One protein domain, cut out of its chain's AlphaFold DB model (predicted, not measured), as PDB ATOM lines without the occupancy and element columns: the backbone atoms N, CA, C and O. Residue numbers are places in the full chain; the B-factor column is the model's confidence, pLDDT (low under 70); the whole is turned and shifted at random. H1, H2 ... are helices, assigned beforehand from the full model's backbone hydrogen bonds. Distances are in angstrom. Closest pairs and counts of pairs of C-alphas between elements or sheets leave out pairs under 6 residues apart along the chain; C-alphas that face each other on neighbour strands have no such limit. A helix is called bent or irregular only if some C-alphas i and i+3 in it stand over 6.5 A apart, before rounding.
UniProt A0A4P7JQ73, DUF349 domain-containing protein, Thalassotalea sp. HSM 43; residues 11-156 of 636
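This is residues 11 to 156 of the 636 residues of the protein "DUF349 domain-containing protein" of Thalassotalea sp. HSM 43 (UniProt A0A4P7JQ73). The chain winds in stacked turns, a short solenoid of helices in two rows: H1, H3, H5, H7 and H9 along one side, and H2, H4, H6, H8 and H10, running the other way, along the other. The second row is interrupted, with a gap between H2 and H4. The printed part has 146 residues with ten named helices, H1 to H10 in order, and no named strand; its class is all helix. It is loose, with a radius of gyration of the C-alphas of 18.8 A, and a rod of 60 by 27 by 20 A.

H1, residues 16 to 23, touches H3, residues 47 to 57, the same way at a shallow tilt of 6 degrees; their closest C-alphas, Ile 20 and Val 49, are 5.3 A apart. H2, residues 31 to 43, forms a helical hairpin with H3, closest at C-alphas 41 and 50, 4.4 A. H5, residues 73 to 89, touches H3 with residues 74 to 78 alone, closest at C-alphas 75 and 51, 6.9 A. H4, residues 60 to 69, forms a hairpin with H5, closest at C-alphas 67 and 76, 4.0 A, and is apart from H2. H6, residues 95 to 103, only just touches H4, with 3 pairs of C-alphas within 8 A, closest at 101 and 64, 7.5 A. H7, residues 108 to 117, touches H5 with that helix's residues 84 to 88 alone, closest at C-alphas 114 and 88, 6.1 A. H8, residues 121 to 130, forms a hairpin with H7 at a steep tilt of 39 degrees, closest at C-alphas 124 and 115, 6.5 A. H8 touches H6 the same way at 3 degrees, closest at C-alphas 123 and 99, 6.5 A. H9, residues 134 to 143, and H10, residues 147 to 154, form a hairpin, closest at C-alphas 141 and 150, 4.9 A. H10 only just touches H8, with 3 pairs of C-alphas within 8 A, closest at 149 and 125, 6.7 A. Every O i to N i+4 pair is within hydrogen-bond range in H1 to H6 and H8 to H10; in H7 it is 3 of 6.

H1 begins at C-alpha 16, (-0.556, -19.363, -28.151). H2 is 18.1 A long, and H5, the longest, is 24.0 A, ending at C-alpha 89, (9.808, -19.270, 0.102). H7 is irregular: C-alphas 109 and 112 are 7.9 A apart. H10 ends at C-alpha 154, (4.911, -31.902, 24.898).

The C-alphas farthest apart, Ala 14 and Glu 155, are 60.7 A apart. The printed part has no cut. The H1 to H2 link is short; the others are tight. The mean pLDDT of the printed part is 91.7, and no printed residue is under 70.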
ATOM      1  N   TRP A  11      -2.638 -10.404 -27.620       87.69
ATOM      2  CA  TRP A  11      -3.157 -11.336 -26.614       87.69
ATOM      3  C   TRP A  11      -4.389 -12.147 -27.073       87.69
ATOM      4  O   TRP A  11      -4.733 -13.131 -26.435       87.69
ATOM      5  N   GLN A  12      -5.021 -11.791 -28.196       88.44
ATOM      6  CA  GLN A  12      -6.125 -12.527 -28.842       88.44
ATOM      7  C   GLN A  12      -5.674 -13.299 -30.097       88.44
ATOM      8  O   GLN A  12      -6.505 -13.714 -30.912       88.44
ATOM      9  N   HIS A  13      -4.363 -13.419 -30.320       91.50
ATOM     10  CA  HIS A  13      -3.811 -14.080 -31.498       91.50
ATOM     11  C   HIS A  13      -4.087 -15.597 -31.479       91.50
ATOM     12  O   HIS A  13      -4.119 -16.208 -30.416       91.50
ATOM     13  N   ALA A  14      -4.263 -16.217 -32.653       86.94
ATOM     14  CA  ALA A  14      -4.549 -17.655 -32.763       86.94
ATOM     15  C   ALA A  14      -3.391 -18.537 -32.246       86.94
ATOM     16  O   ALA A  14      -3.612 -19.566 -31.619       86.94
ATOM     17  N   ASP A  15      -2.148 -18.112 -32.484       91.75
ATOM     18  CA  ASP A  15      -0.943 -18.742 -31.927       91.75
ATOM     19  C   ASP A  15      -0.770 -18.412 -30.431       91.75
ATOM     20  O   ASP A  15      -0.594 -17.250 -30.048       91.75
ATOM     21  N   ALA A  16      -0.770 -19.452 -29.593       92.50
ATOM     22  CA  ALA A  16      -0.556 -19.363 -28.151       92.50
ATOM     23  C   ALA A  16       0.800 -18.743 -27.764       92.50
ATOM     24  O   ALA A  16       0.865 -18.014 -26.777       92.50
ATOM     25  N   ASN A  17       1.870 -18.947 -28.540       93.00
ATOM     26  CA  ASN A  17       3.189 -18.375 -28.235       93.00
ATOM     27  C   ASN A  17       3.200 -16.846 -28.362       93.00
ATOM     28  O   ASN A  17       3.870 -16.146 -27.594       93.00
ATOM     29  N   ILE A  18       2.418 -16.315 -29.304       91.06
ATOM     30  CA  ILE A  18       2.251 -14.870 -29.481       91.06
ATOM     31  C   ILE A  18       1.458 -14.287 -28.304       91.06
ATOM     32  O   ILE A  18       1.846 -13.243 -27.778       91.06
ATOM     33  N   ARG A  19       0.430 -14.999 -27.817       94.31
ATOM     34  CA  ARG A  19      -0.315 -14.618 -26.603       94.31
ATOM     35  C   ARG A  19       0.562 -14.640 -25.346       94.31
ATOM     36  O   ARG A  19       0.568 -13.665 -24.604       94.31
ATOM     37  N   ILE A  20       1.363 -15.692 -25.147       93.88
ATOM     38  CA  ILE A  20       2.332 -15.809 -24.035       93.88
ATOM     39  C   ILE A  20       3.324 -14.642 -24.038       93.88
ATOM     40  O   ILE A  20       3.622 -14.074 -22.990       93.88
ATOM     41  N   THR A  21       3.831 -14.265 -25.214       92.88
ATOM     42  CA  THR A  21       4.760 -13.135 -25.339       92.88
ATOM     43  C   THR A  21       4.065 -11.812 -25.015       92.88
ATOM     44  O   THR A  21       4.635 -10.992 -24.303       92.88
ATOM     45  N   ALA A  22       2.819 -11.632 -25.467       91.75
ATOM     46  CA  ALA A  22       2.028 -10.436 -25.192       91.75
ATOM     47  C   ALA A  22       1.697 -10.263 -23.701       91.75
ATOM     48  O   ALA A  22       1.697  -9.139 -23.214       91.75
ATOM     49  N   ILE A  23       1.475 -11.355 -22.960       94.50
ATOM     50  CA  ILE A  23       1.218 -11.305 -21.511       94.50
ATOM     51  C   ILE A  23       2.353 -10.601 -20.755       94.50
ATOM     52  O   ILE A  23       2.085  -9.871 -19.808       94.50
ATOM     53  N   LYS A  24       3.609 -10.765 -21.186       90.56
ATOM     54  CA  LYS A  24       4.768 -10.134 -20.530       90.56
ATOM     55  C   LYS A  24       4.762  -8.607 -20.626       90.56
ATOM     56  O   LYS A  24       5.420  -7.953 -19.822       90.56
ATOM     57  N   GLU A  25       4.062  -8.055 -21.616       90.75
ATOM     58  CA  GLU A  25       3.919  -6.610 -21.823       90.75
ATOM     59  C   GLU A  25       2.769  -6.018 -20.978       90.75
ATOM     60  O   GLU A  25       2.677  -4.798 -20.871       90.75
ATOM     61  N   LEU A  26       1.916  -6.854 -20.361       92.06
ATOM     62  CA  LEU A  26       0.778  -6.426 -19.537       92.06
ATOM     63  C   LEU A  26       1.203  -6.157 -18.091       92.06
ATOM     64  O   LEU A  26       1.890  -6.975 -17.471       92.06
ATOM     65  N   ASN A  27       0.750  -5.040 -17.523       91.56
ATOM     66  CA  ASN A  27       1.040  -4.686 -16.138       91.56
ATOM     67  C   ASN A  27      -0.153  -5.015 -15.219       91.56
ATOM     68  O   ASN A  27      -1.179  -4.344 -15.307       91.56
ATOM     69  N   PRO A  28      -0.033  -5.959 -14.266       88.06
ATOM     70  CA  PRO A  28      -1.134  -6.336 -13.371       88.06
ATOM     71  C   PRO A  28      -1.593  -5.212 -12.422       88.06
ATOM     72  O   PRO A  28      -2.656  -5.325 -11.815       88.06
ATOM     73  N   GLN A  29      -0.817  -4.131 -12.283       89.75
ATOM     74  CA  GLN A  29      -1.206  -2.941 -11.514       89.75
ATOM     75  C   GLN A  29      -2.064  -1.956 -12.323       89.75
ATOM     76  O   GLN A  29      -2.680  -1.056 -11.752       89.75
ATOM     77  N   ASN A  30      -2.121  -2.105 -13.649       93.12
ATOM     78  CA  ASN A  30      -3.033  -1.350 -14.500       93.12
ATOM     79  C   ASN A  30      -4.389  -2.077 -14.566       93.12
ATOM     80  O   ASN A  30      -4.447  -3.276 -14.824       93.12
ATOM     81  N   ALA A  31      -5.489  -1.352 -14.339       89.06
ATOM     82  CA  ALA A  31      -6.829  -1.935 -14.271       89.06
ATOM     83  C   ALA A  31      -7.293  -2.577 -15.593       89.06
ATOM     84  O   ALA A  31      -7.938  -3.622 -15.561       89.06
ATOM     85  N   GLU A  32      -6.961  -1.986 -16.744       89.06
ATOM     86  CA  GLU A  32      -7.333  -2.528 -18.058       89.06
ATOM     87  C   GLU A  32      -6.541  -3.804 -18.368       89.06
ATOM     88  O   GLU A  32      -7.121  -4.823 -18.746       89.06
ATOM     89  N   ASP A  33      -5.229  -3.781 -18.125       92.50
ATOM     90  CA  ASP A  33      -4.348  -4.938 -18.307       92.50
ATOM     91  C   ASP A  33      -4.703  -6.086 -17.356       92.50
ATOM     92  O   ASP A  33      -4.686  -7.251 -17.756       92.50
ATOM     93  N   LYS A  34      -5.082  -5.780 -16.109       90.62
ATOM     94  CA  LYS A  34      -5.524  -6.780 -15.131       90.62
ATOM     95  C   LYS A  34      -6.794  -7.498 -15.586       90.62
ATOM     96  O   LYS A  34      -6.840  -8.721 -15.537       90.62
ATOM     97  N   VAL A  35      -7.776  -6.764 -16.115       92.12
ATOM     98  CA  VAL A  35      -8.990  -7.368 -16.697       92.12
ATOM     99  C   VAL A  35      -8.637  -8.293 -17.865       92.12
ATOM    100  O   VAL A  35      -9.241  -9.357 -18.015       92.12
ATOM    101  N   ILE A  36      -7.647  -7.922 -18.684       92.50
ATOM    102  CA  ILE A  36      -7.155  -8.780 -19.770       92.50
ATOM    103  C   ILE A  36      -6.507 -10.052 -19.205       92.50
ATOM    104  O   ILE A  36      -6.812 -11.146 -19.682       92.50
ATOM    105  N   LEU A  37      -5.648  -9.932 -18.191       93.62
ATOM    106  CA  LEU A  37      -4.992 -11.071 -17.547       93.62
ATOM    107  C   LEU A  37      -6.009 -12.022 -16.901       93.62
ATOM    108  O   LEU A  37      -5.968 -13.215 -17.187       93.62
ATOM    109  N   ASP A  38      -6.965 -11.513 -16.122       91.94
ATOM    110  CA  ASP A  38      -8.016 -12.317 -15.479       91.94
ATOM    111  C   ASP A  38      -8.854 -13.078 -16.515       91.94
ATOM    112  O   ASP A  38      -9.142 -14.270 -16.359       91.94
ATOM    113  N   LYS A  39      -9.178 -12.417 -17.633       91.62
ATOM    114  CA  LYS A  39      -9.869 -13.052 -18.757       91.62
ATOM    115  C   LYS A  39      -9.043 -14.183 -19.371       91.62
ATOM    116  O   LYS A  39      -9.578 -15.256 -19.634       91.62
ATOM    117  N   LEU A  40      -7.743 -13.973 -19.581       92.56
ATOM    118  CA  LEU A  40      -6.845 -15.006 -20.105       92.56
ATOM    119  C   LEU A  40      -6.715 -16.201 -19.147       92.56
ATOM    120  O   LEU A  40      -6.605 -17.334 -19.606       92.56
ATOM    121  N   VAL A  41      -6.771 -15.990 -17.831       93.19
ATOM    122  CA  VAL A  41      -6.725 -17.073 -16.830       93.19
ATOM    123  C   VAL A  41      -7.973 -17.967 -16.873       93.19
ATOM    124  O   VAL A  41      -7.870 -19.190 -16.697       93.19
ATOM    125  N   LEU A  42      -9.148 -17.375 -17.104       89.62
ATOM    126  CA  LEU A  42     -10.434 -18.079 -17.088       89.62
ATOM    127  C   LEU A  42     -10.798 -18.706 -18.439       89.62
ATOM    128  O   LEU A  42     -11.216 -19.869 -18.477       89.62
ATOM    129  N   ASP A  43     -10.590 -17.971 -19.532       89.75
ATOM    130  CA  ASP A  43     -11.238 -18.258 -20.817       89.75
ATOM    131  C   ASP A  43     -10.289 -18.813 -21.892       89.75
ATOM    132  O   ASP A  43     -10.763 -19.365 -22.884       89.75
ATOM    133  N   ASP A  44      -8.964 -18.694 -21.738       92.62
ATOM    134  CA  ASP A  44      -8.019 -19.069 -22.803       92.62
ATOM    135  C   ASP A  44      -7.998 -20.587 -23.058       92.62
ATOM    136  O   ASP A  44      -8.024 -21.388 -22.133       92.62
ATOM    137  N   ASP A  45      -7.945 -21.037 -24.302       90.00
ATOM    138  CA  ASP A  45      -7.951 -22.463 -24.647       90.00
ATOM    139  C   ASP A  45      -6.630 -23.183 -24.310       90.00
ATOM    140  O   ASP A  45      -6.597 -24.412 -24.220       90.00
ATOM    141  N   ASN A  46      -5.537 -22.442 -24.089       93.81
ATOM    142  CA  ASN A  46      -4.213 -23.001 -23.854       93.81
ATOM    143  C   ASN A  46      -3.763 -22.877 -22.382       93.81
ATOM    144  O   ASN A  46      -3.576 -21.783 -21.849       93.81
ATOM    145  N   ASP A  47      -3.477 -24.017 -21.739       93.12
ATOM    146  CA  ASP A  47      -3.016 -24.076 -20.341       93.12
ATOM    147  C   ASP A  47      -1.747 -23.230 -20.073       93.12
ATOM    148  O   ASP A  47      -1.596 -22.672 -18.985       93.12
ATOM    149  N   LEU A  48      -0.811 -23.121 -21.027       93.38
ATOM    150  CA  LEU A  48       0.424 -22.340 -20.847       93.38
ATOM    151  C   LEU A  48       0.159 -20.834 -20.863       93.38
ATOM    152  O   LEU A  48       0.799 -20.103 -20.104       93.38
ATOM    153  N   VAL A  49      -0.792 -20.377 -21.681       93.81
ATOM    154  CA  VAL A  49      -1.237 -18.975 -21.698       93.81
ATOM    155  C   VAL A  49      -1.870 -18.629 -20.350       93.81
ATOM    156  O   VAL A  49      -1.437 -17.669 -19.714       93.81
ATOM    157  N   ARG A  50      -2.782 -19.476 -19.843       94.81
ATOM    158  CA  ARG A  50      -3.391 -19.325 -18.505       94.81
ATOM    159  C   ARG A  50      -2.338 -19.257 -17.393       94.81
ATOM    160  O   ARG A  50      -2.382 -18.369 -16.547       94.81
ATOM    161  N   ARG A  51      -1.360 -20.174 -17.403       95.44
ATOM    162  CA  ARG A  51      -0.259 -20.198 -16.419       95.44
ATOM    163  C   ARG A  51       0.627 -18.964 -16.505       95.44
ATOM    164  O   ARG A  51       1.029 -18.448 -15.472       95.44
ATOM    165  N   THR A  52       0.925 -18.489 -17.711       94.75
ATOM    166  CA  THR A  52       1.753 -17.292 -17.901       94.75
ATOM    167  C   THR A  52       1.011 -16.049 -17.416       94.75
ATOM    168  O   THR A  52       1.619 -15.220 -16.752       94.75
ATOM    169  N   ALA A  53      -0.302 -15.948 -17.653       94.62
ATOM    170  CA  ALA A  53      -1.123 -14.865 -17.112       94.62
ATOM    171  C   ALA A  53      -1.155 -14.890 -15.575       94.62
ATOM    172  O   ALA A  53      -0.915 -13.866 -14.943       94.62
ATOM    173  N   LEU A  54      -1.334 -16.066 -14.965       94.94
ATOM    174  CA  LEU A  54      -1.249 -16.244 -13.509       94.94
ATOM    175  C   LEU A  54       0.123 -15.856 -12.936       94.94
ATOM    176  O   LEU A  54       0.190 -15.193 -11.907       94.94
ATOM    177  N   LEU A  55       1.213 -16.248 -13.601       94.50
ATOM    178  CA  LEU A  55       2.574 -15.863 -13.211       94.50
ATOM    179  C   LEU A  55       2.843 -14.370 -13.402       94.50
ATOM    180  O   LEU A  55       3.665 -13.820 -12.681       94.50
ATOM    181  N   GLN A  56       2.173 -13.722 -14.354       93.75
ATOM    182  CA  GLN A  56       2.267 -12.277 -14.540       93.75
ATOM    183  C   GLN A  56       1.501 -11.528 -13.445       93.75
ATOM    184  O   GLN A  56       1.976 -10.497 -12.983       93.75
ATOM    185  N   ILE A  57       0.347 -12.048 -13.004       93.31
ATOM    186  CA  ILE A  57      -0.406 -11.499 -11.865       93.31
ATOM    187  C   ILE A  57       0.372 -11.700 -10.551       93.31
ATOM    188  O   ILE A  57       0.464 -10.768  -9.757       93.31
ATOM    189  N   ASN A  58       0.943 -12.894 -10.346       91.69
ATOM    190  CA  ASN A  58       1.770 -13.293  -9.197       91.69
ATOM    191  C   ASN A  58       1.221 -12.863  -7.822       91.69
ATOM    192  O   ASN A  58       1.954 -12.354  -6.974       91.69
ATOM    193  N   ASP A  59      -0.075 -13.058  -7.610       91.75
ATOM    194  CA  ASP A  59      -0.770 -12.652  -6.391       91.75
ATOM    195  C   ASP A  59      -1.288 -13.870  -5.623       91.75
ATOM    196  O   ASP A  59      -1.861 -14.798  -6.203       91.75
ATOM    197  N   PHE A  60      -1.093 -13.864  -4.302       93.44
ATOM    198  CA  PHE A  60      -1.417 -14.998  -3.442       93.44
ATOM    199  C   PHE A  60      -2.916 -15.317  -3.446       93.44
ATOM    200  O   PHE A  60      -3.297 -16.468  -3.664       93.44
ATOM    201  N   ASP A  61      -3.769 -14.306  -3.273       92.94
ATOM    202  CA  ASP A  61      -5.222 -14.491  -3.229       92.94
ATOM    203  C   ASP A  61      -5.765 -14.931  -4.592       92.94
ATOM    204  O   ASP A  61      -6.670 -15.768  -4.684       92.94
ATOM    205  N   THR A  62      -5.153 -14.448  -5.673       92.88
ATOM    206  CA  THR A  62      -5.428 -14.916  -7.033       92.88
ATOM    207  C   THR A  62      -5.067 -16.396  -7.192       92.88
ATOM    208  O   THR A  62      -5.878 -17.171  -7.700       92.88
ATOM    209  N   PHE A  63      -3.904 -16.845  -6.712       94.62
ATOM    210  CA  PHE A  63      -3.571 -18.271  -6.737       94.62
ATOM    211  C   PHE A  63      -4.534 -19.105  -5.877       94.62
ATOM    212  O   PHE A  63      -5.027 -20.129  -6.342       94.62
ATOM    213  N   VAL A  64      -4.867 -18.682  -4.656       93.44
ATOM    214  CA  VAL A  64      -5.763 -19.444  -3.761       93.44
ATOM    215  C   VAL A  64      -7.202 -19.513  -4.293       93.44
ATOM    216  O   VAL A  64      -7.837 -20.574  -4.248       93.44
ATOM    217  N   SER A  65      -7.720 -18.413  -4.841       93.12
ATOM    218  CA  SER A  65      -9.055 -18.379  -5.453       93.12
ATOM    219  C   SER A  65      -9.121 -19.275  -6.691       93.12
ATOM    220  O   SER A  65      -9.978 -20.157  -6.765       93.12
ATOM    221  N   GLN A  66      -8.162 -19.152  -7.615       94.06
ATOM    222  CA  GLN A  66      -8.116 -19.966  -8.834       94.06
ATOM    223  C   GLN A  66      -7.826 -21.446  -8.545       94.06
ATOM    224  O   GLN A  66      -8.369 -22.318  -9.223       94.06
ATOM    225  N   ALA A  67      -7.072 -21.762  -7.491       93.19
ATOM    226  CA  ALA A  67      -6.927 -23.132  -6.994       93.19
ATOM    227  C   ALA A  67      -8.269 -23.774  -6.600       93.19
ATOM    228  O   ALA A  67      -8.405 -24.995  -6.655       93.19
ATOM    229  N   SER A  68      -9.254 -22.962  -6.211       90.56
ATOM    230  CA  SER A  68     -10.561 -23.426  -5.742       90.56
ATOM    231  C   SER A  68     -11.624 -23.471  -6.840       90.56
ATOM    232  O   SER A  68     -12.469 -24.363  -6.807       90.56
ATOM    233  N   CYS A  69     -11.610 -22.522  -7.785       90.56
ATOM    234  CA  CYS A  69     -12.722 -22.319  -8.724       90.56
ATOM    235  C   CYS A  69     -12.363 -22.387 -10.218       90.56
ATOM    236  O   CYS A  69     -13.268 -22.286 -11.043       90.56
ATOM    237  N   ASN A  70     -11.086 -22.525 -10.605       91.69
ATOM    238  CA  ASN A  70     -10.716 -22.529 -12.027       91.69
ATOM    239  C   ASN A  70     -11.268 -23.783 -12.741       91.69
ATOM    240  O   ASN A  70     -11.179 -24.871 -12.177       91.69
ATOM    241  N   PRO A  71     -11.792 -23.692 -13.976       87.81
ATOM    242  CA  PRO A  71     -12.378 -24.844 -14.671       87.81
ATOM    243  C   PRO A  71     -11.365 -25.930 -15.079       87.81
ATOM    244  O   PRO A  71     -11.776 -27.046 -15.386       87.81
ATOM    245  N   SER A  72     -10.057 -25.635 -15.108       91.44
ATOM    246  CA  SER A  72      -9.011 -26.603 -15.473       91.44
ATOM    247  C   SER A  72      -8.294 -27.160 -14.241       91.44
ATOM    248  O   SER A  72      -7.571 -26.439 -13.552       91.44
ATOM    249  N   ASP A  73      -8.377 -28.476 -14.023       92.38
ATOM    250  CA  ASP A  73      -7.662 -29.180 -12.944       92.38
ATOM    251  C   ASP A  73      -6.140 -28.957 -12.990       92.38
ATOM    252  O   ASP A  73      -5.462 -28.896 -11.959       92.38
ATOM    253  N   LYS A  74      -5.568 -28.833 -14.194       93.62
ATOM    254  CA  LYS A  74      -4.130 -28.575 -14.387       93.62
ATOM    255  C   LYS A  74      -3.728 -27.173 -13.946       93.62
ATOM    256  O   LYS A  74      -2.562 -26.975 -13.590       93.62
ATOM    257  N   ILE A  75      -4.654 -26.217 -14.017       94.94
ATOM    258  CA  ILE A  75      -4.464 -24.848 -13.542       94.94
ATOM    259  C   ILE A  75      -4.707 -24.788 -12.039       94.94
ATOM    260  O   ILE A  75      -3.852 -24.257 -11.343       94.94
ATOM    261  N   GLN A  76      -5.755 -25.437 -11.520       94.62
ATOM    262  CA  GLN A  76      -5.971 -25.552 -10.075       94.62
ATOM    263  C   GLN A  76      -4.728 -26.109  -9.361       94.62
ATOM    264  O   GLN A  76      -4.222 -25.496  -8.423       94.62
ATOM    265  N   LYS A  77      -4.163 -27.227  -9.850       94.19
ATOM    266  CA  LYS A  77      -2.929 -27.823  -9.300       94.19
ATOM    267  C   LYS A  77      -1.729 -26.883  -9.377       94.19
ATOM    268  O   LYS A  77      -0.941 -26.828  -8.438       94.19
ATOM    269  N   PHE A  78      -1.589 -26.149 -10.480       95.81
ATOM    270  CA  PHE A  78      -0.525 -25.161 -10.638       95.81
ATOM    271  C   PHE A  78      -0.673 -24.019  -9.624       95.81
ATOM    272  O   PHE A  78       0.293 -23.672  -8.955       95.81
ATOM    273  N   CYS A  79      -1.884 -23.488  -9.453       95.44
ATOM    274  CA  CYS A  79      -2.192 -22.452  -8.475       95.44
ATOM    275  C   CYS A  79      -1.931 -22.910  -7.034       95.44
ATOM    276  O   CYS A  79      -1.323 -22.165  -6.273       95.44
ATOM    277  N   VAL A  80      -2.303 -24.147  -6.674       94.88
ATOM    278  CA  VAL A  80      -1.955 -24.740  -5.369       94.88
ATOM    279  C   VAL A  80      -0.440 -24.760  -5.170       94.88
ATOM    280  O   VAL A  80       0.033 -24.317  -4.129       94.88
ATOM    281  N   GLN A  81       0.324 -25.224  -6.164       94.31
ATOM    282  CA  GLN A  81       1.789 -25.259  -6.087       94.31
ATOM    283  C   GLN A  81       2.398 -23.862  -5.934       94.31
ATOM    284  O   GLN A  81       3.314 -23.685  -5.137       94.31
ATOM    285  N   GLN A  82       1.894 -22.860  -6.661       94.50
ATOM    286  CA  GLN A  82       2.382 -21.485  -6.527       94.50
ATOM    287  C   GLN A  82       2.031 -20.885  -5.161       94.50
ATOM    288  O   GLN A  82       2.910 -20.330  -4.510       94.50
ATOM    289  N   ALA A  83       0.801 -21.069  -4.672       93.69
ATOM    290  CA  ALA A  83       0.409 -20.625  -3.333       93.69
ATOM    291  C   ALA A  83       1.267 -21.288  -2.237       93.69
ATOM    292  O   ALA A  83       1.770 -20.604  -1.349       93.69
ATOM    293  N   GLN A  84       1.514 -22.598  -2.337       94.31
ATOM    294  CA  GLN A  84       2.420 -23.323  -1.438       94.31
ATOM    295  C   GLN A  84       3.851 -22.776  -1.498       94.31
ATOM    296  O   GLN A  84       4.461 -22.536  -0.460       94.31
ATOM    297  N   ASN A  85       4.383 -22.534  -2.697       92.25
ATOM    298  CA  ASN A  85       5.722 -21.972  -2.863       92.25
ATOM    299  C   ASN A  85       5.843 -20.569  -2.266       92.25
ATOM    300  O   ASN A  85       6.888 -20.263  -1.696       92.25
ATOM    301  N   LEU A  86       4.803 -19.737  -2.375       92.19
ATOM    302  CA  LEU A  86       4.785 -18.410  -1.761       92.19
ATOM    303  C   LEU A  86       4.805 -18.504  -0.230       92.19
ATOM    304  O   LEU A  86       5.583 -17.795   0.403       92.19
ATOM    305  N   ILE A  87       4.037 -19.426   0.362       93.25
ATOM    306  CA  ILE A  87       4.083 -19.699   1.808       93.25
ATOM    307  C   ILE A  87       5.477 -20.161   2.248       93.25
ATOM    308  O   ILE A  87       5.968 -19.717   3.282       93.25
ATOM    309  N   LEU A  88       6.115 -21.041   1.468       91.88
ATOM    310  CA  LEU A  88       7.379 -21.665   1.857       91.88
ATOM    311  C   LEU A  88       8.623 -20.801   1.607       91.88
ATOM    312  O   LEU A  88       9.624 -20.969   2.295       91.88
ATOM    313  N   ASN A  89       8.592 -19.914   0.609       87.00
ATOM    314  CA  ASN A  89       9.808 -19.270   0.102       87.00
ATOM    315  C   ASN A  89       9.754 -17.737   0.078       87.00
ATOM    316  O   ASN A  89      10.750 -17.112  -0.284       87.00
ATOM    317  N   THR A  90       8.625 -17.106   0.422       76.12
ATOM    318  CA  THR A  90       8.489 -15.641   0.357       76.12
ATOM    319  C   THR A  90       7.847 -15.049   1.609       76.12
ATOM    320  O   THR A  90       6.954 -15.635   2.210       76.12
ATOM    321  N   SER A  91       8.275 -13.843   1.986       72.12
ATOM    322  CA  SER A  91       7.733 -13.084   3.124       72.12
ATOM    323  C   SER A  91       6.579 -12.146   2.747       72.12
ATOM    324  O   SER A  91       6.137 -11.346   3.567       72.12
ATOM    325  N   THR A  92       6.089 -12.213   1.508       81.12
ATOM    326  CA  THR A  92       5.063 -11.301   0.980       81.12
ATOM    327  C   THR A  92       3.637 -11.687   1.378       81.12
ATOM    328  O   THR A  92       2.731 -10.876   1.212       81.12
ATOM    329  N   VAL A  93       3.425 -12.894   1.918       90.06
ATOM    330  CA  VAL A  93       2.106 -13.373   2.360       90.06
ATOM    331  C   VAL A  93       1.824 -12.914   3.791       90.06
ATOM    332  O   VAL A  93       2.572 -13.225   4.720       90.06
ATOM    333  N   SER A  94       0.717 -12.197   3.982       91.25
ATOM    334  CA  SER A  94       0.310 -11.688   5.294       91.25
ATOM    335  C   SER A  94      -0.134 -12.804   6.248       91.25
ATOM    336  O   SER A  94      -0.576 -13.875   5.833       91.25
ATOM    337  N   LYS A  95      -0.104 -12.533   7.556       91.25
ATOM    338  CA  LYS A  95      -0.598 -13.453   8.596       91.25
ATOM    339  C   LYS A  95      -2.047 -13.910   8.361       91.25
ATOM    340  O   LYS A  95      -2.345 -15.089   8.519       91.25
ATOM    341  N   ALA A  96      -2.940 -13.004   7.950       92.44
ATOM    342  CA  ALA A  96      -4.338 -13.341   7.667       92.44
ATOM    343  C   ALA A  96      -4.464 -14.305   6.474       92.44
ATOM    344  O   ALA A  96      -5.184 -15.298   6.554       92.44
ATOM    345  N   GLN A  97      -3.701 -14.059   5.406       92.81
ATOM    346  CA  GLN A  97      -3.638 -14.935   4.232       92.81
ATOM    347  C   GLN A  97      -3.035 -16.305   4.572       92.81
ATOM    348  O   GLN A  97      -3.568 -17.332   4.152       92.81
ATOM    349  N   LYS A  98      -1.968 -16.339   5.382       94.12
ATOM    350  CA  LYS A  98      -1.386 -17.575   5.925       94.12
ATOM    351  C   LYS A  98      -2.433 -18.381   6.694       94.12
ATOM    352  O   LYS A  98      -2.611 -19.561   6.408       94.12
ATOM    353  N   GLN A  99      -3.167 -17.752   7.610       93.62
ATOM    354  CA  GLN A  99      -4.214 -18.426   8.380       93.62
ATOM    355  C   GLN A  99      -5.318 -18.982   7.470       93.62
ATOM    356  O   GLN A  99      -5.648 -20.164   7.541       93.62
ATOM    357  N   GLN A 100      -5.828 -18.168   6.543       91.94
ATOM    358  CA  GLN A 100      -6.853 -18.595   5.590       91.94
ATOM    359  C   GLN A 100      -6.380 -19.765   4.713       91.94
ATOM    360  O   GLN A 100      -7.140 -20.697   4.438       91.94
ATOM    361  N   PHE A 101      -5.117 -19.750   4.285       93.94
ATOM    362  CA  PHE A 101      -4.531 -20.846   3.524       93.94
ATOM    363  C   PHE A 101      -4.365 -22.105   4.366       93.94
ATOM    364  O   PHE A 101      -4.679 -23.197   3.888       93.94
ATOM    365  N   LEU A 102      -3.929 -21.965   5.618       93.81
ATOM    366  CA  LEU A 102      -3.819 -23.066   6.566       93.81
ATOM    367  C   LEU A 102      -5.171 -23.744   6.800       93.81
ATOM    368  O   LEU A 102      -5.224 -24.967   6.926       93.81
ATOM    369  N   ASP A 103      -6.260 -22.976   6.814       91.38
ATOM    370  CA  ASP A 103      -7.636 -23.469   6.945       91.38
ATOM    371  C   ASP A 103      -8.193 -24.111   5.672       91.38
ATOM    372  O   ASP A 103      -9.151 -24.885   5.726       91.38
ATOM    373  N   SER A 104      -7.539 -23.889   4.536       90.31
ATOM    374  CA  SER A 104      -7.870 -24.560   3.286       90.31
ATOM    375  C   SER A 104      -7.343 -26.002   3.231       90.31
ATOM    376  O   SER A 104      -6.361 -26.382   3.873       90.31
ATOM    377  N   LYS A 105      -7.933 -26.812   2.342       88.50
ATOM    378  CA  LYS A 105      -7.450 -28.171   2.024       88.50
ATOM    379  C   LYS A 105      -6.055 -28.200   1.377       88.50
ATOM    380  O   LYS A 105      -5.455 -29.266   1.266       88.50
ATOM    381  N   PHE A 106      -5.544 -27.055   0.925       90.69
ATOM    382  CA  PHE A 106      -4.305 -26.960   0.152       90.69
ATOM    383  C   PHE A 106      -3.042 -26.918   1.017       90.69
ATOM    384  O   PHE A 106      -1.957 -27.180   0.501       90.69
ATOM    385  N   ALA A 107      -3.167 -26.629   2.316       91.12
ATOM    386  CA  ALA A 107      -2.028 -26.551   3.228       91.12
ATOM    387  C   ALA A 107      -1.479 -27.922   3.650       91.12
ATOM    388  O   ALA A 107      -0.288 -28.040   3.928       91.12
ATOM    389  N   SER A 108      -2.319 -28.966   3.659       89.94
ATOM    390  CA  SER A 108      -1.963 -30.302   4.167       89.94
ATOM    391  C   SER A 108      -0.621 -30.860   3.654       89.94
ATOM    392  O   SER A 108       0.131 -31.367   4.485       89.94
ATOM    393  N   PRO A 109      -0.268 -30.759   2.355       92.12
ATOM    394  CA  PRO A 109       0.980 -31.324   1.835       92.12
ATOM    395  C   PRO A 109       2.255 -30.632   2.331       92.12
ATOM    396  O   PRO A 109       3.326 -31.223   2.238       92.12
ATOM    397  N   ILE A 110       2.157 -29.394   2.826       93.50
ATOM    398  CA  ILE A 110       3.325 -28.581   3.189       93.50
ATOM    399  C   ILE A 110       3.451 -28.313   4.689       93.50
ATOM    400  O   ILE A 110       4.409 -27.665   5.088       93.50
ATOM    401  N   LEU A 111       2.528 -28.804   5.529       93.19
ATOM    402  CA  LEU A 111       2.475 -28.475   6.963       93.19
ATOM    403  C   LEU A 111       3.809 -28.699   7.689       93.19
ATOM    404  O   LEU A 111       4.219 -27.866   8.488       93.19
ATOM    405  N   GLU A 112       4.495 -29.807   7.403       92.69
ATOM    406  CA  GLU A 112       5.768 -30.150   8.055       92.69
ATOM    407  C   GLU A 112       6.889 -29.203   7.634       92.69
ATOM    408  O   GLU A 112       7.601 -28.672   8.477       92.69
ATOM    409  N   GLN A 113       7.008 -28.950   6.329       91.44
ATOM    410  CA  GLN A 113       7.990 -28.008   5.791       91.44
ATOM    411  C   GLN A 113       7.721 -26.594   6.307       91.44
ATOM    412  O   GLN A 113       8.652 -25.898   6.696       91.44
ATOM    413  N   TRP A 114       6.446 -26.207   6.368       93.31
ATOM    414  CA  TRP A 114       6.012 -24.908   6.855       93.31
ATOM    415  C   TRP A 114       6.310 -24.727   8.350       93.31
ATOM    416  O   TRP A 114       6.827 -23.685   8.742       93.31
ATOM    417  N   LEU A 115       6.099 -25.755   9.179       92.62
ATOM    418  CA  LEU A 115       6.425 -25.707  10.610       92.62
ATOM    419  C   LEU A 115       7.904 -25.376  10.870       92.62
ATOM    420  O   LEU A 115       8.210 -24.703  11.849       92.62
ATOM    421  N   HIS A 116       8.820 -25.828  10.009       89.75
ATOM    422  CA  HIS A 116      10.259 -25.601  10.186       89.75
ATOM    423  C   HIS A 116      10.722 -24.176   9.870       89.75
ATOM    424  O   HIS A 116      11.772 -23.765  10.360       89.75
ATOM    425  N   ILE A 117       9.982 -23.453   9.033       89.69
ATOM    426  CA  ILE A 117      10.380 -22.130   8.529       89.69
ATOM    427  C   ILE A 117       9.539 -20.991   9.112       89.69
ATOM    428  O   ILE A 117       9.892 -19.828   8.953       89.69
ATOM    429  N   GLU A 118       8.390 -21.300   9.716       91.00
ATOM    430  CA  GLU A 118       7.473 -20.287  10.223       91.00
ATOM    431  C   GLU A 118       7.967 -19.704  11.549       91.00
ATOM    432  O   GLU A 118       8.492 -20.408  12.412       91.00
ATOM    433  N   HIS A 119       7.759 -18.401  11.720       87.81
ATOM    434  CA  HIS A 119       8.179 -17.660  12.910       87.81
ATOM    435  C   HIS A 119       7.001 -16.973  13.617       87.81
ATOM    436  O   HIS A 119       7.103 -16.627  14.794       87.81
ATOM    437  N   GLU A 120       5.860 -16.815  12.938       89.56
ATOM    438  CA  GLU A 120       4.649 -16.241  13.524       89.56
ATOM    439  C   GLU A 120       4.001 -17.210  14.524       89.56
ATOM    440  O   GLU A 120       3.490 -18.267  14.149       89.56
ATOM    441  N   SER A 121       3.976 -16.837  15.808       87.94
ATOM    442  CA  SER A 121       3.562 -17.730  16.907       87.94
ATOM    443  C   SER A 121       2.122 -18.249  16.778       87.94
ATOM    444  O   SER A 121       1.871 -19.422  17.038       87.94
ATOM    445  N   GLU A 122       1.179 -17.424  16.312       90.44
ATOM    446  CA  GLU A 122      -0.217 -17.852  16.097       90.44
ATOM    447  C   GLU A 122      -0.367 -18.833  14.921       90.44
ATOM    448  O   GLU A 122      -1.187 -19.756  14.971       90.44
ATOM    449  N   ILE A 123       0.451 -18.679  13.872       92.88
ATOM    450  CA  ILE A 123       0.466 -19.620  12.745       92.88
ATOM    451  C   ILE A 123       1.119 -20.931  13.181       92.88
ATOM    452  O   ILE A 123       0.584 -21.996  12.885       92.88
ATOM    453  N   LEU A 124       2.215 -20.876  13.947       93.69
ATOM    454  CA  LEU A 124       2.842 -22.057  14.547       93.69
ATOM    455  C   LEU A 124       1.871 -22.828  15.447       93.69
ATOM    456  O   LEU A 124       1.783 -24.048  15.336       93.69
ATOM    457  N   GLN A 125       1.090 -22.140  16.283       91.75
ATOM    458  CA  GLN A 125       0.060 -22.768  17.113       91.75
ATOM    459  C   GLN A 125      -0.983 -23.508  16.261       91.75
ATOM    460  O   GLN A 125      -1.334 -24.657  16.553       91.75
ATOM    461  N   SER A 126      -1.438 -22.877  15.177       92.19
ATOM    462  CA  SER A 126      -2.402 -23.461  14.239       92.19
ATOM    463  C   SER A 126      -1.808 -24.625  13.430       92.19
ATOM    464  O   SER A 126      -2.488 -25.623  13.188       92.19
ATOM    465  N   LEU A 127      -0.528 -24.549  13.050       93.44
ATOM    466  CA  LEU A 127       0.213 -25.636  12.401       93.44
ATOM    467  C   LEU A 127       0.356 -26.830  13.345       93.44
ATOM    468  O   LEU A 127       0.041 -27.960  12.969       93.44
ATOM    469  N   LEU A 128       0.763 -26.581  14.591       92.56
ATOM    470  CA  LEU A 128       0.857 -27.600  15.627       92.56
ATOM    471  C   LEU A 128      -0.488 -28.281  15.858       92.56
ATOM    472  O   LEU A 128      -0.500 -29.497  16.011       92.56
ATOM    473  N   ALA A 129      -1.610 -27.559  15.825       90.75
ATOM    474  CA  ALA A 129      -2.938 -28.161  15.952       90.75
ATOM    475  C   ALA A 129      -3.270 -29.162  14.825       90.75
ATOM    476  O   ALA A 129      -4.046 -30.090  15.044       90.75
ATOM    477  N   LYS A 130      -2.662 -29.018  13.637       90.62
ATOM    478  CA  LYS A 130      -2.870 -29.909  12.477       90.62
ATOM    479  C   LYS A 130      -1.799 -30.994  12.320       90.62
ATOM    480  O   LYS A 130      -1.949 -31.876  11.475       90.62
ATOM    481  N   ILE A 131      -0.733 -30.960  13.119       90.44
ATOM    482  CA  ILE A 131       0.379 -31.917  13.058       90.44
ATOM    483  C   ILE A 131       0.307 -32.869  14.249       90.44
ATOM    484  O   ILE A 131       0.401 -32.450  15.396       90.44
ATOM    485  N   ASN A 132       0.223 -34.173  13.986       85.75
ATOM    486  CA  ASN A 132       0.306 -35.203  15.022       85.75
ATOM    487  C   ASN A 132       1.376 -36.249  14.680       85.75
ATOM    488  O   ASN A 132       1.082 -37.405  14.387       85.75
ATOM    489  N   LYS A 133       2.638 -35.805  14.638       90.31
ATOM    490  CA  LYS A 133       3.803 -36.653  14.359       90.31
ATOM    491  C   LYS A 133       4.797 -36.561  15.523       90.31
ATOM    492  O   LYS A 133       5.533 -35.579  15.581       90.31
ATOM    493  N   PRO A 134       4.874 -37.563  16.420       87.00
ATOM    494  CA  PRO A 134       5.661 -37.479  17.658       87.00
ATOM    495  C   PRO A 134       7.134 -37.103  17.456       87.00
ATOM    496  O   PRO A 134       7.653 -36.233  18.147       87.00
ATOM    497  N   ASN A 135       7.800 -37.683  16.451       90.94
ATOM    498  CA  ASN A 135       9.199 -37.355  16.151       90.94
ATOM    499  C   ASN A 135       9.381 -35.914  15.649       90.94
ATOM    500  O   ASN A 135      10.375 -35.277  15.986       90.94
ATOM    501  N   LEU A 136       8.428 -35.399  14.868       91.75
ATOM    502  CA  LEU A 136       8.454 -34.016  14.391       91.75
ATOM    503  C   LEU A 136       8.169 -33.038  15.538       91.75
ATOM    504  O   LEU A 136       8.844 -32.023  15.653       91.75
ATOM    505  N   LEU A 137       7.232 -33.377  16.430       93.06
ATOM    506  CA  LEU A 137       6.958 -32.604  17.642       93.06
ATOM    507  C   LEU A 137       8.177 -32.566  18.567       93.06
ATOM    508  O   LEU A 137       8.521 -31.497  19.055       93.06
ATOM    509  N   LEU A 138       8.879 -33.689  18.753       93.69
ATOM    510  CA  LEU A 138      10.141 -33.724  19.495       93.69
ATOM    511  C   LEU A 138      11.184 -32.790  18.868       93.69
ATOM    512  O   LEU A 138      11.805 -32.006  19.576       93.69
ATOM    513  N   GLN A 139      11.380 -32.863  17.549       92.69
ATOM    514  CA  GLN A 139      12.319 -31.981  16.851       92.69
ATOM    515  C   GLN A 139      11.938 -30.506  17.014       92.69
ATOM    516  O   GLN A 139      12.807 -29.692  17.303       92.69
ATOM    517  N   PHE A 140      10.650 -30.182  16.888       92.94
ATOM    518  CA  PHE A 140      10.130 -28.832  17.078       92.94
ATOM    519  C   PHE A 140      10.361 -28.322  18.508       92.94
ATOM    520  O   PHE A 140      10.909 -27.238  18.680       92.94
ATOM    521  N   ILE A 141      10.025 -29.125  19.526       93.62
ATOM    522  CA  ILE A 141      10.239 -28.806  20.947       93.62
ATOM    523  C   ILE A 141      11.708 -28.469  21.222       93.62
ATOM    524  O   ILE A 141      11.993 -27.519  21.941       93.62
ATOM    525  N   LEU A 142      12.638 -29.242  20.652       92.38
ATOM    526  CA  LEU A 142      14.076 -29.038  20.846       92.38
ATOM    527  C   LEU A 142      14.639 -27.834  20.073       92.38
ATOM    528  O   LEU A 142      15.745 -27.403  20.386       92.38
ATOM    529  N   ALA A 143      13.935 -27.346  19.049       90.38
ATOM    530  CA  ALA A 143      14.413 -26.292  18.155       90.38
ATOM    531  C   ALA A 143      13.803 -24.910  18.439       90.38
ATOM    532  O   ALA A 143      14.429 -23.904  18.125       90.38
ATOM    533  N   THR A 144      12.583 -24.845  18.979       89.50
ATOM    534  CA  THR A 144      11.914 -23.578  19.304       89.50
ATOM    535  C   THR A 144      12.304 -23.085  20.696       89.50
ATOM    536  O   THR A 144      12.432 -23.893  21.610       89.50
ATOM    537  N   ASP A 145      12.409 -21.767  20.879       87.88
ATOM    538  CA  ASP A 145      12.613 -21.130  22.193       87.88
ATOM    539  C   ASP A 145      11.290 -20.694  22.857       87.88
ATOM    540  O   ASP A 145      11.284 -20.147  23.961       87.88
ATOM    541  N   ASN A 146      10.148 -20.909  22.193       90.44
ATOM    542  CA  ASN A 146       8.839 -20.515  22.707       90.44
ATOM    543  C   ASN A 146       8.296 -21.561  23.700       90.44
ATOM    544  O   ASN A 146       7.859 -22.641  23.301       90.44
ATOM    545  N   GLU A 147       8.296 -21.209  24.990       92.94
ATOM    546  CA  GLU A 147       7.831 -22.057  26.098       92.94
ATOM    547  C   GLU A 147       6.398 -22.580  25.904       92.94
ATOM    548  O   GLU A 147       6.154 -23.775  26.075       92.94
ATOM    549  N   ASP A 148       5.456 -21.728  25.499       91.81
ATOM    550  CA  ASP A 148       4.047 -22.115  25.355       91.81
ATOM    551  C   ASP A 148       3.866 -23.159  24.243       91.81
ATOM    552  O   ASP A 148       3.166 -24.164  24.414       91.81
ATOM    553  N   LEU A 149       4.566 -22.977  23.117       92.00
ATOM    554  CA  LEU A 149       4.544 -23.926  22.003       92.00
ATOM    555  C   LEU A 149       5.260 -25.242  22.358       92.00
ATOM    556  O   LEU A 149       4.801 -26.315  21.951       92.00
ATOM    557  N   GLN A 150       6.341 -25.192  23.150       94.19
ATOM    558  CA  GLN A 150       6.993 -26.391  23.696       94.19
ATOM    559  C   GLN A 150       6.029 -27.183  24.587       94.19
ATOM    560  O   GLN A 150       5.894 -28.396  24.414       94.19
ATOM    561  N   LEU A 151       5.322 -26.513  25.503       93.50
ATOM    562  CA  LEU A 151       4.352 -27.145  26.402       93.50
ATOM    563  C   LEU A 151       3.175 -27.766  25.633       93.50
ATOM    564  O   LEU A 151       2.778 -28.889  25.953       93.50
ATOM    565  N   GLN A 152       2.662 -27.090  24.599       92.12
ATOM    566  CA  GLN A 152       1.590 -27.599  23.731       92.12
ATOM    567  C   GLN A 152       2.030 -28.829  22.914       92.12
ATOM    568  O   GLN A 152       1.259 -29.762  22.672       92.12
ATOM    569  N   ALA A 153       3.268 -28.850  22.421       92.44
ATOM    570  CA  ALA A 153       3.803 -30.007  21.710       92.44
ATOM    571  C   ALA A 153       4.090 -31.182  22.662       92.44
ATOM    572  O   ALA A 153       3.766 -32.323  22.332       92.44
ATOM    573  N   LEU A 154       4.606 -30.906  23.864       94.00
ATOM    574  CA  LEU A 154       4.911 -31.902  24.898       94.00
ATOM    575  C   LEU A 154       3.673 -32.693  25.354       94.00
ATOM    576  O   LEU A 154       3.766 -33.882  25.669       94.00
ATOM    577  N   GLU A 155       2.494 -32.070  25.360       92.12
ATOM    578  CA  GLU A 155       1.232 -32.738  25.708       92.12
ATOM    579  C   GLU A 155       0.944 -33.973  24.849       92.12
ATOM    580  O   GLU A 155       0.379 -34.941  25.352       92.12
ATOM    581  N   ARG A 156       1.438 -34.000  23.609       92.12
ATOM    582  CA  ARG A 156       1.236 -35.094  22.646       92.12
ATOM    583  C   ARG A 156       2.397 -36.087  22.575       92.12
ATOM    584  O   ARG A 156       2.361 -37.021  21.782       92.12
TER     585      ARG A 156